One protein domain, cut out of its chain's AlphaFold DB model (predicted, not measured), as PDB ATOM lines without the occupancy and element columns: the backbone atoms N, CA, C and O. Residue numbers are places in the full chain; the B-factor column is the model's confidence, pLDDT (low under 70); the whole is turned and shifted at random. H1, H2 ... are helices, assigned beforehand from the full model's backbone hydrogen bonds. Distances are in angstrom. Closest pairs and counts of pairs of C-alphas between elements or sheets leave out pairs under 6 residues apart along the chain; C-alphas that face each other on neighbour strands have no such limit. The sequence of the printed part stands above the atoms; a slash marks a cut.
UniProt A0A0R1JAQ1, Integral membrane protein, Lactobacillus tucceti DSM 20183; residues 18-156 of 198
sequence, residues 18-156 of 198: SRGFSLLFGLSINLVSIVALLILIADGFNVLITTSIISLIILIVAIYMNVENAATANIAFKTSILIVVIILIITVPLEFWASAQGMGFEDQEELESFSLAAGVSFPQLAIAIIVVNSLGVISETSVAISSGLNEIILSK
ATOM      1  N   SER A  18     242.992 201.979 159.936       85.00
ATOM      2  CA  SER A  18     242.884 201.102 161.112       85.00
ATOM      3  C   SER A  18     243.713 199.819 160.989       85.00
ATOM      4  O   SER A  18     244.188 199.303 162.003       85.00
ATOM      5  N   ARG A  19     243.962 199.329 159.764       86.50
ATOM      6  CA  ARG A  19     244.823 198.158 159.534       86.50
ATOM      7  C   ARG A  19     246.287 198.447 159.854       86.50
ATOM      8  O   ARG A  19     246.993 197.538 160.276       86.50
ATOM      9  N   GLY A  20     246.726 199.702 159.728       87.06
ATOM     10  CA  GLY A  20     248.082 200.117 160.095       87.06
ATOM     11  C   GLY A  20     248.414 199.797 161.554       87.06
ATOM     12  O   GLY A  20     249.512 199.331 161.850       87.06
ATOM     13  N   PHE A  21     247.442 199.946 162.459       88.56
ATOM     14  CA  PHE A  21     247.614 199.567 163.863       88.56
ATOM     15  C   PHE A  21     247.757 198.053 164.046       88.56
ATOM     16  O   PHE A  21     248.630 197.624 164.797       88.56
ATOM     17  N   SER A  22     246.949 197.246 163.345       87.81
ATOM     18  CA  SER A  22     247.062 195.779 163.392       87.81
ATOM     19  C   SER A  22     248.433 195.309 162.901       87.81
ATOM     20  O   SER A  22     249.071 194.490 163.560       87.81
ATOM     21  N   LEU A  23     248.927 195.899 161.805       88.25
ATOM     22  CA  LEU A  23     250.248 195.611 161.236       88.25
ATOM     23  C   LEU A  23     251.377 195.909 162.231       88.25
ATOM     24  O   LEU A  23     252.228 195.057 162.477       88.25
ATOM     25  N   LEU A  24     251.371 197.099 162.841       91.75
ATOM     26  CA  LEU A  24     252.385 197.485 163.829       91.75
ATOM     27  C   LEU A  24     252.312 196.624 165.094       91.75
ATOM     28  O   LEU A  24     253.347 196.255 165.651       91.75
ATOM     29  N   PHE A  25     251.104 196.290 165.545       92.81
ATOM     30  CA  PHE A  25     250.914 195.459 166.728       92.81
ATOM     31  C   PHE A  25     251.376 194.016 166.481       92.81
ATOM     32  O   PHE A  25     252.129 193.475 167.288       92.81
ATOM     33  N   GLY A  26     251.028 193.428 165.332       92.75
ATOM     34  CA  GLY A  26     251.505 192.103 164.932       92.75
ATOM     35  C   GLY A  26     253.024 192.050 164.766       92.75
ATOM     36  O   GLY A  26     253.668 191.135 165.280       92.75
ATOM     37  N   LEU A  27     253.621 193.073 164.144       91.69
ATOM     38  CA  LEU A  27     255.079 193.211 164.060       91.69
ATOM     39  C   LEU A  27     255.722 193.263 165.453       91.69
ATOM     40  O   LEU A  27     256.721 192.589 165.693       91.69
ATOM     41  N   SER A  28     255.130 194.023 166.375       94.25
ATOM     42  CA  SER A  28     255.625 194.141 167.751       94.25
ATOM     43  C   SER A  28     255.578 192.797 168.484       94.25
ATOM     44  O   SER A  28     256.552 192.426 169.133       94.25
ATOM     45  N   ILE A  29     254.489 192.034 168.343       96.19
ATOM     46  CA  ILE A  29     254.372 190.693 168.937       96.19
ATOM     47  C   ILE A  29     255.414 189.738 168.344       96.19
ATOM     48  O   ILE A  29     256.048 188.992 169.092       96.19
ATOM     49  N   ASN A  30     255.630 189.767 167.028       96.25
ATOM     50  CA  ASN A  30     256.649 188.933 166.388       96.25
ATOM     51  C   ASN A  30     258.060 189.290 166.866       96.25
ATOM     52  O   ASN A  30     258.842 188.395 167.172       96.25
ATOM     53  N   LEU A  31     258.364 190.581 167.014       95.12
ATOM     54  CA  LEU A  31     259.645 191.038 167.552       95.12
ATOM     55  C   LEU A  31     259.842 190.564 168.997       95.12
ATOM     56  O   LEU A  31     260.883 189.996 169.322       95.12
ATOM     57  N   VAL A  32     258.825 190.716 169.849       97.44
ATOM     58  CA  VAL A  32     258.847 190.193 171.226       97.44
ATOM     59  C   VAL A  32     259.019 188.675 171.241       97.44
ATOM     60  O   VAL A  32     259.755 188.159 172.073       97.44
ATOM     61  N   SER A  33     258.395 187.956 170.308       97.31
ATOM     62  CA  SER A  33     258.512 186.496 170.199       97.31
ATOM     63  C   SER A  33     259.938 186.066 169.848       97.31
ATOM     64  O   SER A  33     260.449 185.125 170.448       97.31
ATOM     65  N   ILE A  34     260.610 186.779 168.940       95.06
ATOM     66  CA  ILE A  34     262.023 186.532 168.609       95.06
ATOM     67  C   ILE A  34     262.918 186.808 169.824       95.06
ATOM     68  O   ILE A  34     263.774 185.992 170.152       95.06
ATOM     69  N   VAL A  35     262.697 187.914 170.540       95.38
ATOM     70  CA  VAL A  35     263.453 188.208 171.770       95.38
ATOM     71  C   VAL A  35     263.218 187.126 172.830       95.38
ATOM     72  O   VAL A  35     264.168 186.659 173.454       95.38
ATOM     73  N   ALA A  36     261.974 186.674 173.001       95.94
ATOM     74  CA  ALA A  36     261.638 185.592 173.920       95.94
ATOM     75  C   ALA A  36     262.315 184.269 173.529       95.94
ATOM     76  O   ALA A  36     262.799 183.563 174.409       95.94
ATOM     77  N   LEU A  37     262.403 183.949 172.232       94.94
ATOM     78  CA  LEU A  37     263.148 182.784 171.746       94.94
ATOM     79  C   LEU A  37     264.613 182.841 172.177       94.94
ATOM     80  O   LEU A  37     265.122 181.856 172.706       94.94
ATOM     81  N   LEU A  38     265.272 183.985 171.976       91.50
ATOM     82  CA  LEU A  38     266.677 184.158 172.346       91.50
ATOM     83  C   LEU A  38     266.888 184.005 173.856       91.50
ATOM     84  O   LEU A  38     267.805 183.298 174.266       91.50
ATOM     85  N   ILE A  39     266.017 184.602 174.675       92.25
ATOM     86  CA  ILE A  39     266.081 184.478 176.140       92.25
ATOM     87  C   ILE A  39     265.895 183.018 176.570       92.25
ATOM     88  O   ILE A  39     266.683 182.511 177.358       92.25
ATOM     89  N   LEU A  40     264.902 182.314 176.021       93.44
ATOM     90  CA  LEU A  40     264.654 180.911 176.367       93.44
ATOM     91  C   LEU A  40     265.813 179.996 175.948       93.44
ATOM     92  O   LEU A  40     266.173 179.082 176.684       93.44
ATOM     93  N   ILE A  41     266.425 180.239 174.787       91.25
ATOM     94  CA  ILE A  41     267.627 179.503 174.374       91.25
ATOM     95  C   ILE A  41     268.788 179.793 175.338       91.25
ATOM     96  O   ILE A  41     269.475 178.859 175.746       91.25
ATOM     97  N   ALA A  42     268.978 181.054 175.742       87.69
ATOM     98  CA  ALA A  42     270.016 181.446 176.697       87.69
ATOM     99  C   ALA A  42     269.798 180.855 178.105       87.69
ATOM    100  O   ALA A  42     270.768 180.519 178.780       87.69
ATOM    101  N   ASP A  43     268.544 180.650 178.517       89.25
ATOM    102  CA  ASP A  43     268.177 179.969 179.768       89.25
ATOM    103  C   ASP A  43     268.362 178.434 179.701       89.25
ATOM    104  O   ASP A  43     268.055 177.716 180.657       89.25
ATOM    105  N   GLY A  44     268.864 177.904 178.581       86.75
ATOM    106  CA  GLY A  44     269.200 176.488 178.413       86.75
ATOM    107  C   GLY A  44     268.031 175.598 177.984       86.75
ATOM    108  O   GLY A  44     268.131 174.369 178.068       86.75
ATOM    109  N   PHE A  45     266.915 176.171 177.518       90.69
ATOM    110  CA  PHE A  45     265.833 175.371 176.943       90.69
ATOM    111  C   PHE A  45     266.274 174.709 175.630       90.69
ATOM    112  O   PHE A  45     267.115 175.209 174.886       90.69
ATOM    113  N   ASN A  46     265.662 173.565 175.308       92.19
ATOM    114  CA  ASN A  46     265.966 172.849 174.073       92.19
ATOM    115  C   ASN A  46     265.659 173.724 172.846       92.19
ATOM    116  O   ASN A  46     264.511 174.132 172.642       92.19
ATOM    117  N   VAL A  47     266.670 173.962 172.010       90.81
ATOM    118  CA  VAL A  47     266.587 174.874 170.860       90.81
ATOM    119  C   VAL A  47     265.511 174.456 169.868       90.81
ATOM    120  O   VAL A  47     264.708 175.287 169.450       90.81
ATOM    121  N   LEU A  48     265.453 173.171 169.513       89.81
ATOM    122  CA  LEU A  48     264.509 172.658 168.518       89.81
ATOM    123  C   LEU A  48     263.064 172.810 168.997       89.81
ATOM    124  O   LEU A  48     262.213 173.297 168.251       89.81
ATOM    125  N   ILE A  49     262.789 172.434 170.248       92.31
ATOM    126  CA  ILE A  49     261.443 172.528 170.832       92.31
ATOM    127  C   ILE A  49     261.028 173.995 170.957       92.31
ATOM    128  O   ILE A  49     259.941 174.369 170.514       92.31
ATOM    129  N   THR A  50     261.903 174.835 171.507       94.50
ATOM    130  CA  THR A  50     261.616 176.256 171.739       94.50
ATOM    131  C   THR A  50     261.389 176.991 170.421       94.50
ATOM    132  O   THR A  50     260.381 177.680 170.266       94.50
ATOM    133  N   THR A  51     262.250 176.766 169.426       94.12
ATOM    134  CA  THR A  51     262.094 177.328 168.075       94.12
ATOM    135  C   THR A  51     260.793 176.864 167.432       94.12
ATOM    136  O   THR A  51     260.079 177.672 166.845       94.12
ATOM    137  N   SER A  52     260.430 175.586 167.565       92.25
ATOM    138  CA  SER A  52     259.180 175.058 166.999       92.25
ATOM    139  C   SER A  52     257.942 175.733 167.602       92.25
ATOM    140  O   SER A  52     257.011 176.083 166.882       92.25
ATOM    141  N   ILE A  53     257.935 175.966 168.916       95.81
ATOM    142  CA  ILE A  53     256.817 176.630 169.598       95.81
ATOM    143  C   ILE A  53     256.750 178.112 169.217       95.81
ATOM    144  O   ILE A  53     255.683 178.607 168.850       95.81
ATOM    145  N   ILE A  54     257.877 178.825 169.270       97.19
ATOM    146  CA  ILE A  54     257.903 180.258 168.959       97.19
ATOM    147  C   ILE A  54     257.601 180.512 167.479       97.19
ATOM    148  O   ILE A  54     256.839 181.422 167.160       97.19
ATOM    149  N   SER A  55     258.129 179.693 166.568       95.69
ATOM    150  CA  SER A  55     257.829 179.814 165.136       95.69
ATOM    151  C   SER A  55     256.339 179.644 164.839       95.69
ATOM    152  O   SER A  55     255.793 180.377 164.013       95.69
ATOM    153  N   LEU A  56     255.653 178.754 165.562       96.44
ATOM    154  CA  LEU A  56     254.204 178.609 165.464       96.44
ATOM    155  C   LEU A  56     253.476 179.889 165.893       96.44
ATOM    156  O   LEU A  56     252.563 180.327 165.195       96.44
ATOM    157  N   ILE A  57     253.891 180.507 167.003       96.94
ATOM    158  CA  ILE A  57     253.324 181.782 167.477       96.94
ATOM    159  C   ILE A  57     253.539 182.877 166.429       96.94
ATOM    160  O   ILE A  57     252.581 183.558 166.059       96.94
ATOM    161  N   ILE A  58     254.760 182.995 165.902       97.00
ATOM    162  CA  ILE A  58     255.099 183.975 164.864       97.00
ATOM    163  C   ILE A  58     254.219 183.776 163.626       97.00
ATOM    164  O   ILE A  58     253.671 184.747 163.111       97.00
ATOM    165  N   LEU A  59     254.020 182.536 163.166       96.81
ATOM    166  CA  LEU A  59     253.148 182.249 162.021       96.81
ATOM    167  C   LEU A  59     251.683 182.593 162.292       96.81
ATOM    168  O   LEU A  59     251.019 183.152 161.417       96.81
ATOM    169  N   ILE A  60     251.170 182.271 163.483       96.44
ATOM    170  CA  ILE A  60     249.792 182.609 163.864       96.44
ATOM    171  C   ILE A  60     249.604 184.124 163.791       96.44
ATOM    172  O   ILE A  60     248.673 184.600 163.141       96.44
ATOM    173  N   VAL A  61     250.505 184.878 164.413       95.88
ATOM    174  CA  VAL A  61     250.451 186.341 164.447       95.88
ATOM    175  C   VAL A  61     250.613 186.917 163.041       95.88
ATOM    176  O   VAL A  61     249.774 187.703 162.605       95.88
ATOM    177  N   ALA A  62     251.630 186.482 162.294       94.50
ATOM    178  CA  ALA A  62     251.924 186.976 160.952       94.50
ATOM    179  C   ALA A  62     250.764 186.769 159.966       94.50
ATOM    180  O   ALA A  62     250.557 187.608 159.091       94.50
ATOM    181  N   ILE A  63     249.994 185.688 160.101       95.94
ATOM    182  CA  ILE A  63     248.908 185.368 159.167       95.94
ATOM    183  C   ILE A  63     247.571 185.923 159.665       95.94
ATOM    184  O   ILE A  63     246.926 186.698 158.960       95.94
ATOM    185  N   TYR A  64     247.141 185.569 160.877       94.31
ATOM    186  CA  TYR A  64     245.781 185.882 161.336       94.31
ATOM    187  C   TYR A  64     245.570 187.353 161.695       94.31
ATOM    188  O   TYR A  64     244.433 187.814 161.675       94.31
ATOM    189  N   MET A  65     246.632 188.111 161.984       91.19
ATOM    190  CA  MET A  65     246.503 189.559 162.193       91.19
ATOM    191  C   MET A  65     246.449 190.366 160.893       91.19
ATOM    192  O   MET A  65     246.028 191.524 160.913       91.19
ATOM    193  N   ASN A  66     246.876 189.760 159.781       85.75
ATOM    194  CA  ASN A  66     247.054 190.443 158.499       85.75
ATOM    195  C   ASN A  66     246.059 189.993 157.423       85.75
ATOM    196  O   ASN A  66     245.925 190.665 156.401       85.75
ATOM    197  N   VAL A  67     245.338 188.891 157.644       90.75
ATOM    198  CA  VAL A  67     244.353 188.357 156.698       90.75
ATOM    199  C   VAL A  67     242.952 188.426 157.290       90.75
ATOM    200  O   VAL A  67     242.639 187.747 158.261       90.75
ATOM    201  N   GLU A  68     242.075 189.207 156.657       86.75
ATOM    202  CA  GLU A  68     240.686 189.369 157.112       86.75
ATOM    203  C   GLU A  68     239.821 188.137 156.830       86.75
ATOM    204  O   GLU A  68     238.954 187.770 157.623       86.75
ATOM    205  N   ASN A  69     240.043 187.478 155.690       92.06
ATOM    206  CA  ASN A  69     239.290 186.287 155.334       92.06
ATOM    207  C   ASN A  69     239.833 185.073 156.104       92.06
ATOM    208  O   ASN A  69     240.887 184.529 155.774       92.06
ATOM    209  N   ALA A  70     239.067 184.605 157.091       92.94
ATOM    210  CA  ALA A  70     239.442 183.466 157.924       92.94
ATOM    211  C   ALA A  70     239.675 182.168 157.127       92.94
ATOM    212  O   ALA A  70     240.519 181.361 157.514       92.94
ATOM    213  N   ALA A  71     238.967 181.940 156.017       93.06
ATOM    214  CA  ALA A  71     239.192 180.763 155.177       93.06
ATOM    215  C   ALA A  71     240.547 180.853 154.458       93.06
ATOM    216  O   ALA A  71     241.324 179.898 154.485       93.06
ATOM    217  N   THR A  72     240.869 182.023 153.901       95.56
ATOM    218  CA  THR A  72     242.174 182.301 153.288       95.56
ATOM    219  C   THR A  72     243.309 182.190 154.306       95.56
ATOM    220  O   THR A  72     244.314 181.541 154.022       95.56
ATOM    221  N   ALA A  73     243.130 182.748 155.508       96.81
ATOM    222  CA  ALA A  73     244.101 182.666 156.599       96.81
ATOM    223  C   ALA A  73     244.374 181.210 157.012       96.81
ATOM    224  O   ALA A  73     245.525 180.800 157.134       96.81
ATOM    225  N   ASN A  74     243.320 180.398 157.147       97.12
ATOM    226  CA  ASN A  74     243.440 178.978 157.480       97.12
ATOM    227  C   ASN A  74     244.214 178.186 156.417       97.12
ATOM    228  O   ASN A  74     245.026 177.325 156.761       97.12
ATOM    229  N   ILE A  75     243.960 178.454 155.132       96.75
ATOM    230  CA  ILE A  75     244.683 177.807 154.030       96.75
ATOM    231  C   ILE A  75     246.153 178.236 154.055       96.75
ATOM    232  O   ILE A  75     247.031 177.375 154.061       96.75
ATOM    233  N   ALA A  76     246.426 179.540 154.159       97.75
ATOM    234  CA  ALA A  76     247.785 180.072 154.229       97.75
ATOM    235  C   ALA A  76     248.568 179.501 155.424       97.75
ATOM    236  O   ALA A  76     249.729 179.119 155.275       97.75
ATOM    237  N   PHE A  77     247.931 179.376 156.589       98.00
ATOM    238  CA  PHE A  77     248.542 178.819 157.795       98.00
ATOM    239  C   PHE A  77     248.894 177.335 157.645       98.00
ATOM    240  O   PHE A  77     250.020 176.937 157.943       98.00
ATOM    241  N   LYS A  78     247.972 176.514 157.123       97.50
ATOM    242  CA  LYS A  78     248.235 175.086 156.862       97.50
ATOM    243  C   LYS A  78     249.368 174.895 155.855       97.50
ATOM    244  O   LYS A  78     250.237 174.054 156.075       97.50
ATOM    245  N   THR A  79     249.379 175.697 154.791       96.81
ATOM    246  CA  THR A  79     250.467 175.707 153.805       96.81
ATOM    247  C   THR A  79     251.791 176.104 154.457       96.81
ATOM    248  O   THR A  79     252.785 175.413 154.272       96.81
ATOM    249  N   SER A  80     251.799 177.147 155.290       97.81
ATOM    250  CA  SER A  80     253.010 177.609 155.980       97.81
ATOM    251  C   SER A  80     253.603 176.538 156.894       97.81
ATOM    252  O   SER A  80     254.806 176.302 156.847       97.81
ATOM    253  N   ILE A  81     252.769 175.834 157.671       97.25
ATOM    254  CA  ILE A  81     253.220 174.714 158.513       97.25
ATOM    255  C   ILE A  81     253.858 173.616 157.661       97.25
ATOM    256  O   ILE A  81     254.934 173.127 158.003       97.25
ATOM    257  N   LEU A  82     253.220 173.238 156.549       97.12
ATOM    258  CA  LEU A  82     253.758 172.217 155.651       97.12
ATOM    259  C   LEU A  82     255.145 172.613 155.125       97.12
ATOM    260  O   LEU A  82     256.061 171.792 155.143       97.12
ATOM    261  N   ILE A  83     255.317 173.869 154.707       96.44
ATOM    262  CA  ILE A  83     256.601 174.374 154.207       96.44
ATOM    263  C   ILE A  83     257.661 174.424 155.313       96.44
ATOM    264  O   ILE A  83     258.791 174.011 155.071       96.44
ATOM    265  N   VAL A  84     257.316 174.848 156.534       95.38
ATOM    266  CA  VAL A  84     258.255 174.829 157.673       95.38
ATOM    267  C   VAL A  84     258.727 173.410 157.983       95.38
ATOM    268  O   VAL A  84     259.916 173.197 158.205       95.38
ATOM    269  N   VAL A  85     257.831 172.419 157.946       94.88
ATOM    270  CA  VAL A  85     258.210 171.009 158.134       94.88
ATOM    271  C   VAL A  85     259.164 170.544 157.031       94.88
ATOM    272  O   VAL A  85     260.158 169.887 157.329       94.88
ATOM    273  N   ILE A  86     258.905 170.907 155.773       95.44
ATOM    274  CA  ILE A  86     259.799 170.583 154.650       95.44
ATOM    275  C   ILE A  86     261.174 171.235 154.840       95.44
ATOM    276  O   ILE A  86     262.189 170.563 154.665       95.44
ATOM    277  N   ILE A  87     261.219 172.505 155.251       93.38
ATOM    278  CA  ILE A  87     262.472 173.208 155.551       93.38
ATOM    279  C   ILE A  87     263.229 172.497 156.668       93.38
ATOM    280  O   ILE A  87     264.408 172.224 156.502       93.38
ATOM    281  N   LEU A  88     262.570 172.106 157.761       91.94
ATOM    282  CA  LEU A  88     263.219 171.355 158.840       91.94
ATOM    283  C   LEU A  88     263.793 170.015 158.357       91.94
ATOM    284  O   LEU A  88     264.921 169.672 158.708       91.94
ATOM    285  N   ILE A  89     263.049 169.276 157.530       93.12
ATOM    286  CA  ILE A  89     263.503 167.999 156.957       93.12
ATOM    287  C   ILE A  89     264.748 168.188 156.080       93.12
ATOM    288  O   ILE A  89     265.589 167.294 156.030       93.12
ATOM    289  N   ILE A  90     264.872 169.328 155.399       92.56
ATOM    290  CA  ILE A  90     266.009 169.639 154.527       92.56
ATOM    291  C   ILE A  90     267.187 170.196 155.337       92.56
ATOM    292  O   ILE A  90     268.305 169.707 155.214       92.56
ATOM    293  N   THR A  91     266.952 171.191 156.188       89.75
ATOM    294  CA  THR A  91     267.999 171.928 156.903       89.75
ATOM    295  C   THR A  91     268.691 171.077 157.964       89.75
ATOM    296  O   THR A  91     269.913 171.089 158.030       89.75
ATOM    297  N   VAL A  92     267.962 170.288 158.763       89.25
ATOM    298  CA  VAL A  92     268.566 169.474 159.840       89.25
ATOM    299  C   VAL A  92     269.685 168.536 159.340       89.25
ATOM    300  O   VAL A  92     270.777 168.571 159.914       89.25
ATOM    301  N   PRO A  93     269.483 167.698 158.302       89.81
ATOM    302  CA  PRO A  93     270.553 166.839 157.796       89.81
ATOM    303  C   PRO A  93     271.661 167.622 157.085       89.81
ATOM    304  O   PRO A  93     272.822 167.224 157.182       89.81
ATOM    305  N   LEU A  94     271.335 168.727 156.405       88.56
ATOM    306  CA  LEU A  94     272.338 169.575 155.755       88.56
ATOM    307  C   LEU A  94     273.297 170.194 156.774       88.56
ATOM    308  O   LEU A  94     274.506 170.107 156.586       88.56
ATOM    309  N   GLU A  95     272.778 170.728 157.878       85.88
ATOM    310  CA  GLU A  95     273.581 171.301 158.967       85.88
ATOM    311  C   GLU A  95     274.471 170.250 159.635       85.88
ATOM    312  O   GLU A  95     275.653 170.476 159.918       85.88
ATOM    313  N   PHE A  96     273.936 169.046 159.834       83.94
ATOM    314  CA  PHE A  96     274.728 167.938 160.352       83.94
ATOM    315  C   PHE A  96     275.882 167.568 159.401       83.94
ATOM    316  O   PHE A  96     277.012 167.376 159.844       83.94
ATOM    317  N   TRP A  97     275.638 167.517 158.090       84.50
ATOM    318  CA  TRP A  97     276.684 167.247 157.097       84.50
ATOM    319  C   TRP A  97     277.683 168.391 156.909       84.50
ATOM    320  O   TRP A  97     278.860 168.120 156.661       84.50
ATOM    321  N   ALA A  98     277.244 169.643 157.015       82.12
ATOM    322  CA  ALA A  98     278.112 170.812 156.922       82.12
ATOM    323  C   ALA A  98     279.081 170.865 158.110       82.12
ATOM    324  O   ALA A  98     280.297 170.930 157.916       82.12
ATOM    325  N   SER A  99     278.555 170.695 159.330       76.06
ATOM    326  CA  SER A  99     279.372 170.645 160.549       76.06
ATOM    327  C   SER A  99     280.383 169.491 160.539       76.06
ATOM    328  O   SER A  99     281.531 169.679 160.937       76.06
ATOM    329  N   ALA A 100     280.011 168.321 160.005       76.56
ATOM    330  CA  ALA A 100     280.915 167.178 159.864       76.56
ATOM    331  C   ALA A 100     282.082 167.426 158.887       76.56
ATOM    332  O   ALA A 100     283.132 166.799 159.022       76.56
ATOM    333  N   GLN A 101     281.914 168.324 157.914       72.50
ATOM    334  CA  GLN A 101     282.952 168.696 156.945       72.50
ATOM    335  C   GLN A 101     283.830 169.860 157.419       72.50
ATOM    336  O   GLN A 101     284.747 170.258 156.705       72.50
ATOM    337  N   GLY A 102     283.558 170.419 158.604       66.38
ATOM    338  CA  GLY A 102     284.235 171.621 159.086       66.38
ATOM    339  C   GLY A 102     283.923 172.868 158.252       66.38
ATOM    340  O   GLY A 102     284.645 173.853 158.356       66.38
ATOM    341  N   MET A 103     282.870 172.832 157.422       60.56
ATOM    342  CA  MET A 103     282.374 174.015 156.720       60.56
ATOM    343  C   MET A 103     281.617 174.877 157.726       60.56
ATOM    344  O   MET A 103     280.523 174.521 158.166       60.56
ATOM    345  N   GLY A 104     282.236 175.982 158.123       53.16
ATOM    346  CA  GLY A 104     281.581 177.048 158.863       53.16
ATOM    347  C   GLY A 104     280.864 178.014 157.939       53.16
ATOM    348  O   GLY A 104     281.314 178.245 156.820       53.16
ATOM    349  N   PHE A 105     279.760 178.586 158.414       54.84
ATOM    350  CA  PHE A 105     279.181 179.781 157.802       54.84
ATOM    351  C   PHE A 105     280.203 180.926 157.809       54.84
ATOM    352  O   PHE A 105     281.056 180.987 158.689       54.84
ATOM    353  N   GLU A 106     280.096 181.868 156.875       53.47
ATOM    354  CA  GLU A 106     280.890 183.108 156.918       53.47
ATOM    355  C   GLU A 106     280.628 183.900 158.223       53.47
ATOM    356  O   GLU A 106     281.536 184.534 158.747       53.47
ATOM    357  N   ASP A 107     279.452 183.722 158.840       54.19
ATOM    358  CA  ASP A 107     279.063 184.275 160.152       54.19
ATOM    359  C   ASP A 107     279.477 183.403 161.363       54.19
ATOM    360  O   ASP A 107     278.941 183.547 162.470       54.19
ATOM    361  N   GLN A 108     280.384 182.433 161.181       59.12
ATOM    362  CA  GLN A 108     280.722 181.453 162.219       59.12
ATOM    363  C   GLN A 108     281.270 182.102 163.495       59.12
ATOM    364  O   GLN A 108     280.940 181.628 164.576       59.12
ATOM    365  N   GLU A 109     282.014 183.205 163.405       61.25
ATOM    366  CA  GLU A 109     282.643 183.839 164.571       61.25
ATOM    367  C   GLU A 109     281.615 184.465 165.542       61.25
ATOM    368  O   GLU A 109     281.698 184.266 166.759       61.25
ATOM    369  N   GLU A 110     280.582 185.149 165.029       63.56
ATOM    370  CA  GLU A 110     279.507 185.709 165.868       63.56
ATOM    371  C   GLU A 110     278.636 184.608 166.483       63.56
ATOM    372  O   GLU A 110     278.312 184.637 167.676       63.56
ATOM    373  N   LEU A 111     278.278 183.605 165.683       65.69
ATOM    374  CA  LEU A 111     277.431 182.498 166.120       65.69
ATOM    375  C   LEU A 111     278.151 181.548 167.082       65.69
ATOM    376  O   LEU A 111     277.519 181.002 167.987       65.69
ATOM    377  N   GLU A 112     279.461 181.366 166.925       67.06
ATOM    378  CA  GLU A 112     280.309 180.605 167.842       67.06
ATOM    379  C   GLU A 112     280.438 181.327 169.187       67.06
ATOM    380  O   GLU A 112     280.260 180.701 170.232       67.06
ATOM    381  N   SER A 113     280.621 182.651 169.180       66.06
ATOM    382  CA  SER A 113     280.609 183.469 170.400       66.06
ATOM    383  C   SER A 113     279.288 183.337 171.172       66.06
ATOM    384  O   SER A 113     279.288 183.085 172.383       66.06
ATOM    385  N   PHE A 114     278.147 183.400 170.475       67.50
ATOM    386  CA  PHE A 114     276.831 183.176 171.085       67.50
ATOM    387  C   PHE A 114     276.631 181.732 171.560       67.50
ATOM    388  O   PHE A 114     276.094 181.511 172.645       67.50
ATOM    389  N   SER A 115     277.074 180.748 170.776       71.50
ATOM    390  CA  SER A 115     277.022 179.319 171.111       71.50
ATOM    391  C   SER A 115     277.790 179.016 172.401       71.50
ATOM    392  O   SER A 115     277.260 178.347 173.293       71.50
ATOM    393  N   LEU A 116     278.997 179.571 172.538       68.56
ATOM    394  CA  LEU A 116     279.836 179.452 173.730       68.56
ATOM    395  C   LEU A 116     279.216 180.164 174.937       68.56
ATOM    396  O   LEU A 116     279.194 179.595 176.028       68.56
ATOM    397  N   ALA A 117     278.678 181.373 174.749       68.62
ATOM    398  CA  ALA A 117     278.048 182.143 175.823       68.62
ATOM    399  C   ALA A 117     276.743 181.504 176.334       68.62
ATOM    400  O   ALA A 117     276.489 181.516 177.538       68.62
ATOM    401  N   ALA A 118     275.932 180.933 175.440       67.44
ATOM    402  CA  ALA A 118     274.665 180.281 175.776       67.44
ATOM    403  C   ALA A 118     274.824 178.801 176.179       67.44
ATOM    404  O   ALA A 118     273.873 178.193 176.665       67.44
ATOM    405  N   GLY A 119     275.995 178.190 175.962       70.00
ATOM    406  CA  GLY A 119     276.211 176.758 176.204       70.00
ATOM    407  C   GLY A 119     275.407 175.850 175.260       70.00
ATOM    408  O   GLY A 119     275.077 174.717 175.609       70.00
ATOM    409  N   VAL A 120     275.076 176.345 174.066       75.94
ATOM    410  CA  VAL A 120     274.201 175.691 173.082       75.94
ATOM    411  C   VAL A 120     275.012 175.311 171.854       75.94
ATOM    412  O   VAL A 120     275.807 176.109 171.380       75.94
ATOM    413  N   SER A 121     274.799 174.124 171.280       79.62
ATOM    414  CA  SER A 121     275.530 173.707 170.074       79.62
ATOM    415  C   SER A 121     275.243 174.604 168.860       79.62
ATOM    416  O   SER A 121     274.076 174.838 168.532       79.62
ATOM    417  N   PHE A 122     276.297 174.992 168.141       79.62
ATOM    418  CA  PHE A 122     276.229 175.811 166.928       79.62
ATOM    419  C   PHE A 122     275.227 175.306 165.867       79.62
ATOM    420  O   PHE A 122     274.379 176.097 165.458       79.62
ATOM    421  N   PRO A 123     275.196 174.009 165.474       83.00
ATOM    422  CA  PRO A 123     274.257 173.544 164.445       83.00
ATOM    423  C   PRO A 123     272.788 173.729 164.840       83.00
ATOM    424  O   PRO A 123     271.941 174.011 164.002       83.00
ATOM    425  N   GLN A 124     272.463 173.604 166.130       86.50
ATOM    426  CA  GLN A 124     271.093 173.824 166.602       86.50
ATOM    427  C   GLN A 124     270.699 175.300 166.514       86.50
ATOM    428  O   GLN A 124     269.565 175.605 166.143       86.50
ATOM    429  N   LEU A 125     271.630 176.205 166.826       87.00
ATOM    430  CA  LEU A 125     271.408 177.643 166.704       87.00
ATOM    431  C   LEU A 125     271.256 178.059 165.232       87.00
ATOM    432  O   LEU A 125     270.332 178.804 164.910       87.00
ATOM    433  N   ALA A 126     272.075 177.502 164.335       87.06
ATOM    434  CA  ALA A 126     271.958 177.708 162.891       87.06
ATOM    435  C   ALA A 126     270.580 177.270 162.363       87.06
ATOM    436  O   ALA A 126     269.896 178.046 161.694       87.06
ATOM    437  N   ILE A 127     270.104 176.078 162.755       89.38
ATOM    438  CA  ILE A 127     268.748 175.609 162.414       89.38
ATOM    439  C   ILE A 127     267.686 176.606 162.897       89.38
ATOM    440  O   ILE A 127     266.765 176.929 162.145       89.38
ATOM    441  N   ALA A 128     267.799 177.112 164.130       91.69
ATOM    442  CA  ALA A 128     266.833 178.066 164.675       91.69
ATOM    443  C   ALA A 128     266.770 179.363 163.858       91.69
ATOM    444  O   ALA A 128     265.681 179.838 163.528       91.69
ATOM    445  N   ILE A 129     267.930 179.892 163.480       90.06
ATOM    446  CA  ILE A 129     268.061 181.107 162.671       90.06
ATOM    447  C   ILE A 129     267.474 180.896 161.278       90.06
ATOM    448  O   ILE A 129     266.689 181.730 160.821       90.06
ATOM    449  N   ILE A 130     267.788 179.779 160.619       91.88
ATOM    450  CA  ILE A 130     267.246 179.451 159.293       91.88
ATOM    451  C   ILE A 130     265.718 179.374 159.343       91.88
ATOM    452  O   ILE A 130     265.038 179.965 158.500       91.88
ATOM    453  N   VAL A 131     265.163 178.692 160.353       94.06
ATOM    454  CA  VAL A 131     263.711 178.572 160.527       94.06
ATOM    455  C   VAL A 131     263.081 179.946 160.728       94.06
ATOM    456  O   VAL A 131     262.182 180.296 159.968       94.06
ATOM    457  N   VAL A 132     263.558 180.732 161.702       94.19
ATOM    458  CA  VAL A 132     262.980 182.041 162.054       94.19
ATOM    459  C   VAL A 132     263.048 183.026 160.887       94.19
ATOM    460  O   VAL A 132     262.036 183.659 160.583       94.19
ATOM    461  N   ASN A 133     264.185 183.109 160.188       92.19
ATOM    462  CA  ASN A 133     264.329 183.973 159.011       92.19
ATOM    463  C   ASN A 133     263.366 183.581 157.884       92.19
ATOM    464  O   ASN A 133     262.814 184.443 157.199       92.19
ATOM    465  N   SER A 134     263.106 182.283 157.720       94.19
ATOM    466  CA  SER A 134     262.216 181.799 156.666       94.19
ATOM    467  C   SER A 134     260.737 182.111 156.939       94.19
ATOM    468  O   SER A 134     259.960 182.232 155.992       94.19
ATOM    469  N   LEU A 135     260.311 182.282 158.201       96.00
ATOM    470  CA  LEU A 135     258.888 182.461 158.552       96.00
ATOM    471  C   LEU A 135     258.248 183.682 157.885       96.00
ATOM    472  O   LEU A 135     257.085 183.617 157.480       96.00
ATOM    473  N   GLY A 136     258.998 184.783 157.758       92.75
ATOM    474  CA  GLY A 136     258.519 186.004 157.109       92.75
ATOM    475  C   GLY A 136     258.124 185.738 155.658       92.75
ATOM    476  O   GLY A 136     256.961 185.900 155.292       92.75
ATOM    477  N   VAL A 137     259.060 185.203 154.872       93.88
ATOM    478  CA  VAL A 137     258.844 184.879 153.454       93.88
ATOM    479  C   VAL A 137     257.770 183.802 153.278       93.88
ATOM    480  O   VAL A 137     256.929 183.910 152.382       93.88
ATOM    481  N   ILE A 138     257.745 182.780 154.141       96.50
ATOM    482  CA  ILE A 138     256.742 181.704 154.088       96.50
ATOM    483  C   ILE A 138     255.334 182.252 154.322       96.50
ATOM    484  O   ILE A 138     254.423 181.938 153.547       96.50
ATOM    485  N   SER A 139     255.145 183.049 155.376       96.25
ATOM    486  CA  SER A 139     253.834 183.606 155.719       96.25
ATOM    487  C   SER A 139     253.348 184.577 154.641       96.25
ATOM    488  O   SER A 139     252.225 184.422 154.160       96.25
ATOM    489  N   GLU A 140     254.206 185.489 154.177       94.69
ATOM    490  CA  GLU A 140     253.890 186.443 153.109       94.69
ATOM    491  C   GLU A 140     253.481 185.724 151.815       94.69
ATOM    492  O   GLU A 140     252.407 185.979 151.266       94.69
ATOM    493  N   THR A 141     254.290 184.763 151.365       96.06
ATOM    494  CA  THR A 141     254.040 184.022 150.120       96.06
ATOM    495  C   THR A 141     252.772 183.175 150.218       96.06
ATOM    496  O   THR A 141     251.958 183.156 149.291       96.06
ATOM    497  N   SER A 142     252.557 182.505 151.354       96.94
ATOM    498  CA  SER A 142     251.360 181.687 151.575       96.94
ATOM    499  C   SER A 142     250.089 182.534 151.572       96.94
ATOM    500  O   SER A 142     249.082 182.129 150.982       96.94
ATOM    501  N   VAL A 143     250.131 183.716 152.195       96.31
ATOM    502  CA  VAL A 143     249.019 184.674 152.199       96.31
ATOM    503  C   VAL A 143     248.771 185.227 150.800       96.31
ATOM    504  O   VAL A 143     247.616 185.254 150.369       96.31
ATOM    505  N   ALA A 144     249.818 185.612 150.070       95.56
ATOM    506  CA  ALA A 144     249.704 186.166 148.725       95.56
ATOM    507  C   ALA A 144     249.075 185.166 147.740       95.56
ATOM    508  O   ALA A 144     248.104 185.498 147.058       95.56
ATOM    509  N   ILE A 145     249.559 183.918 147.719       96.06
ATOM    510  CA  ILE A 145     249.017 182.869 146.841       96.06
ATOM    511  C   ILE A 145     247.574 182.533 147.229       96.06
ATOM    512  O   ILE A 145     246.702 182.485 146.362       96.06
ATOM    513  N   SER A 146     247.300 182.331 148.521       95.94
ATOM    514  CA  SER A 146     245.958 181.950 148.983       95.94
ATOM    515  C   SER A 146     244.931 183.057 148.734       95.94
ATOM    516  O   SER A 146     243.798 182.768 148.349       95.94
ATOM    517  N   SER A 147     245.316 184.321 148.928       95.12
ATOM    518  CA  SER A 147     244.435 185.473 148.694       95.12
ATOM    519  C   SER A 147     244.171 185.675 147.205       95.12
ATOM    520  O   SER A 147     243.012 185.810 146.813       95.12
ATOM    521  N   GLY A 148     245.216 185.610 146.371       94.19
ATOM    522  CA  GLY A 148     245.079 185.732 144.919       94.19
ATOM    523  C   GLY A 148     244.226 184.613 144.318       94.19
ATOM    524  O   GLY A 148     243.339 184.875 143.508       94.19
ATOM    525  N   LEU A 149     244.414 183.369 144.766       94.31
ATOM    526  CA  LEU A 149     243.557 182.253 144.357       94.31
ATOM    527  C   LEU A 149     242.107 182.433 144.803       94.31
ATOM    528  O   LEU A 149     241.192 182.167 144.026       94.31
ATOM    529  N   ASN A 150     241.881 182.899 146.033       94.12
ATOM    530  CA  ASN A 150     240.533 183.151 146.529       94.12
ATOM    531  C   ASN A 150     239.808 184.213 145.681       94.12
ATOM    532  O   ASN A 150     238.638 184.038 145.354       94.12
ATOM    533  N   GLU A 151     240.498 185.274 145.264       93.94
ATOM    534  CA  GLU A 151     239.941 186.298 144.371       93.94
ATOM    535  C   GLU A 151     239.600 185.742 142.972       93.94
ATOM    536  O   GLU A 151     238.532 186.024 142.417       93.94
ATOM    537  N   ILE A 152     240.460 184.880 142.421       94.12
ATOM    538  CA  ILE A 152     240.208 184.197 141.141       94.12
ATOM    539  C   ILE A 152     238.974 183.284 141.237       94.12
ATOM    540  O   ILE A 152     238.111 183.316 140.359       94.12
ATOM    541  N   ILE A 153     238.845 182.515 142.318       93.25
ATOM    542  CA  ILE A 153     237.699 181.617 142.535       93.25
ATOM    543  C   ILE A 153     236.399 182.414 142.693       93.25
ATOM    544  O   ILE A 153     235.382 182.054 142.097       93.25
ATOM    545  N   LEU A 154     236.424 183.517 143.448       92.62
ATOM    546  CA  LEU A 154     235.252 184.378 143.634       92.62
ATOM    547  C   LEU A 154     234.807 185.054 142.330       92.62
ATOM    548  O   LEU A 154     233.610 185.232 142.113       92.62
ATOM    549  N   SER A 155     235.750 185.409 141.453       93.19
ATOM    550  CA  SER A 155     235.442 186.024 140.154       93.19
ATOM    551  C   SER A 155     235.015 185.019 139.076       93.19
ATOM    552  O   SER A 155     234.332 185.405 138.125       93.19
ATOM    553  N   LYS A 156     235.366 183.732 139.216       92.00
ATOM    554  CA  LYS A 156     235.002 182.659 138.275       92.00
ATOM    555  C   LYS A 156     234.472 181.414 139.011       92.00
ATOM    556  O   LYS A 156     235.191 180.424 139.154       92.00
TER     557      LYS A 156
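AT A GLANCE: This is residues 18 to 156 of the 198 residues of the protein "Integral membrane protein" of Lactobacillus tucceti DSM 20183 (UniProt A0A0R1JAQ1). This is a long bundle of helices: H2, H3 and H5 run side by side up and down, each against the one before it in the chain, H1 packs along H2, and short H4 crosses one end, near the start of H5. At the other end the last stretch of H5 sticks out, with residues 151 to 156 standing free. The printed part has 139 residues with five named helices, H1 to H5 in order, and no named strand, and its class is all helix. It is only just compact, close to loose, with a radius of gyration of the C-alphas of 17.1 A, and elongated, spanning 54 by 30 by 24 A.

HOW THE PARTS SIT: Begin with H5, residues 122 to 155, the longest helix, which has a kink of 31 degrees near residue 137. Look from it to H3, residues 70 to 100: they touch, closest at the C-alphas of Ala 76 and Ser 142, 4.7 A apart, at a shallow tilt of 29 degrees, opposite ways. H2, residues 47 to 64, touches H5, closest at the C-alphas of Thr 51 and Ala 128, 5.9 A apart, at a shallow tilt of 24 degrees, the same way. H2 and H3 form a helical hairpin; they touch through residues 59 to 64 and 70 to 80 alone, closest at the C-alphas of Tyr 64 and Ala 73, 6.0 A apart. Farther out, H1, residues 18 to 42, forms a helical hairpin with H2, at a shallow tilt of 2 degrees; the closest C-alphas, of Asn 30 and Ile 58, are 5.4 A apart. H1 and H5 are near each other, while H1 and H3 are apart. H4, residues 108 to 118, touches residues 122 to 126 alone of H5, about perpendicular at 74 degrees; the closest C-alphas, of Ser 115 and Phe 122, are 5.5 A apart. In H2 and H4 every O i to N i+4 pair is within hydrogen-bond range; the counts are 20 of 21 in H1, 26 of 27 in H3 and 28 of 30 in H5.

IN THESE COORDINATES: Find C-alpha 122 at (276.229, 175.811, 166.928); from there H5 runs 49.8 A to C-alpha 155 at (235.442, 186.024, 140.154). H3 measures 44.6 A. Find C-alpha 18 at (242.884, 201.102, 161.112), where H1 begins its 37.0 A. H2 measures 25.4 A and H4 14.9 A.

THE WHOLE: The C-alphas farthest apart, of Leu 116 and Lys 156, are 57.2 A apart. The printed part has no cut and no long link. In the B-factor column, pLDDT is under 70 at residues 102 to 114 and 116 to 118.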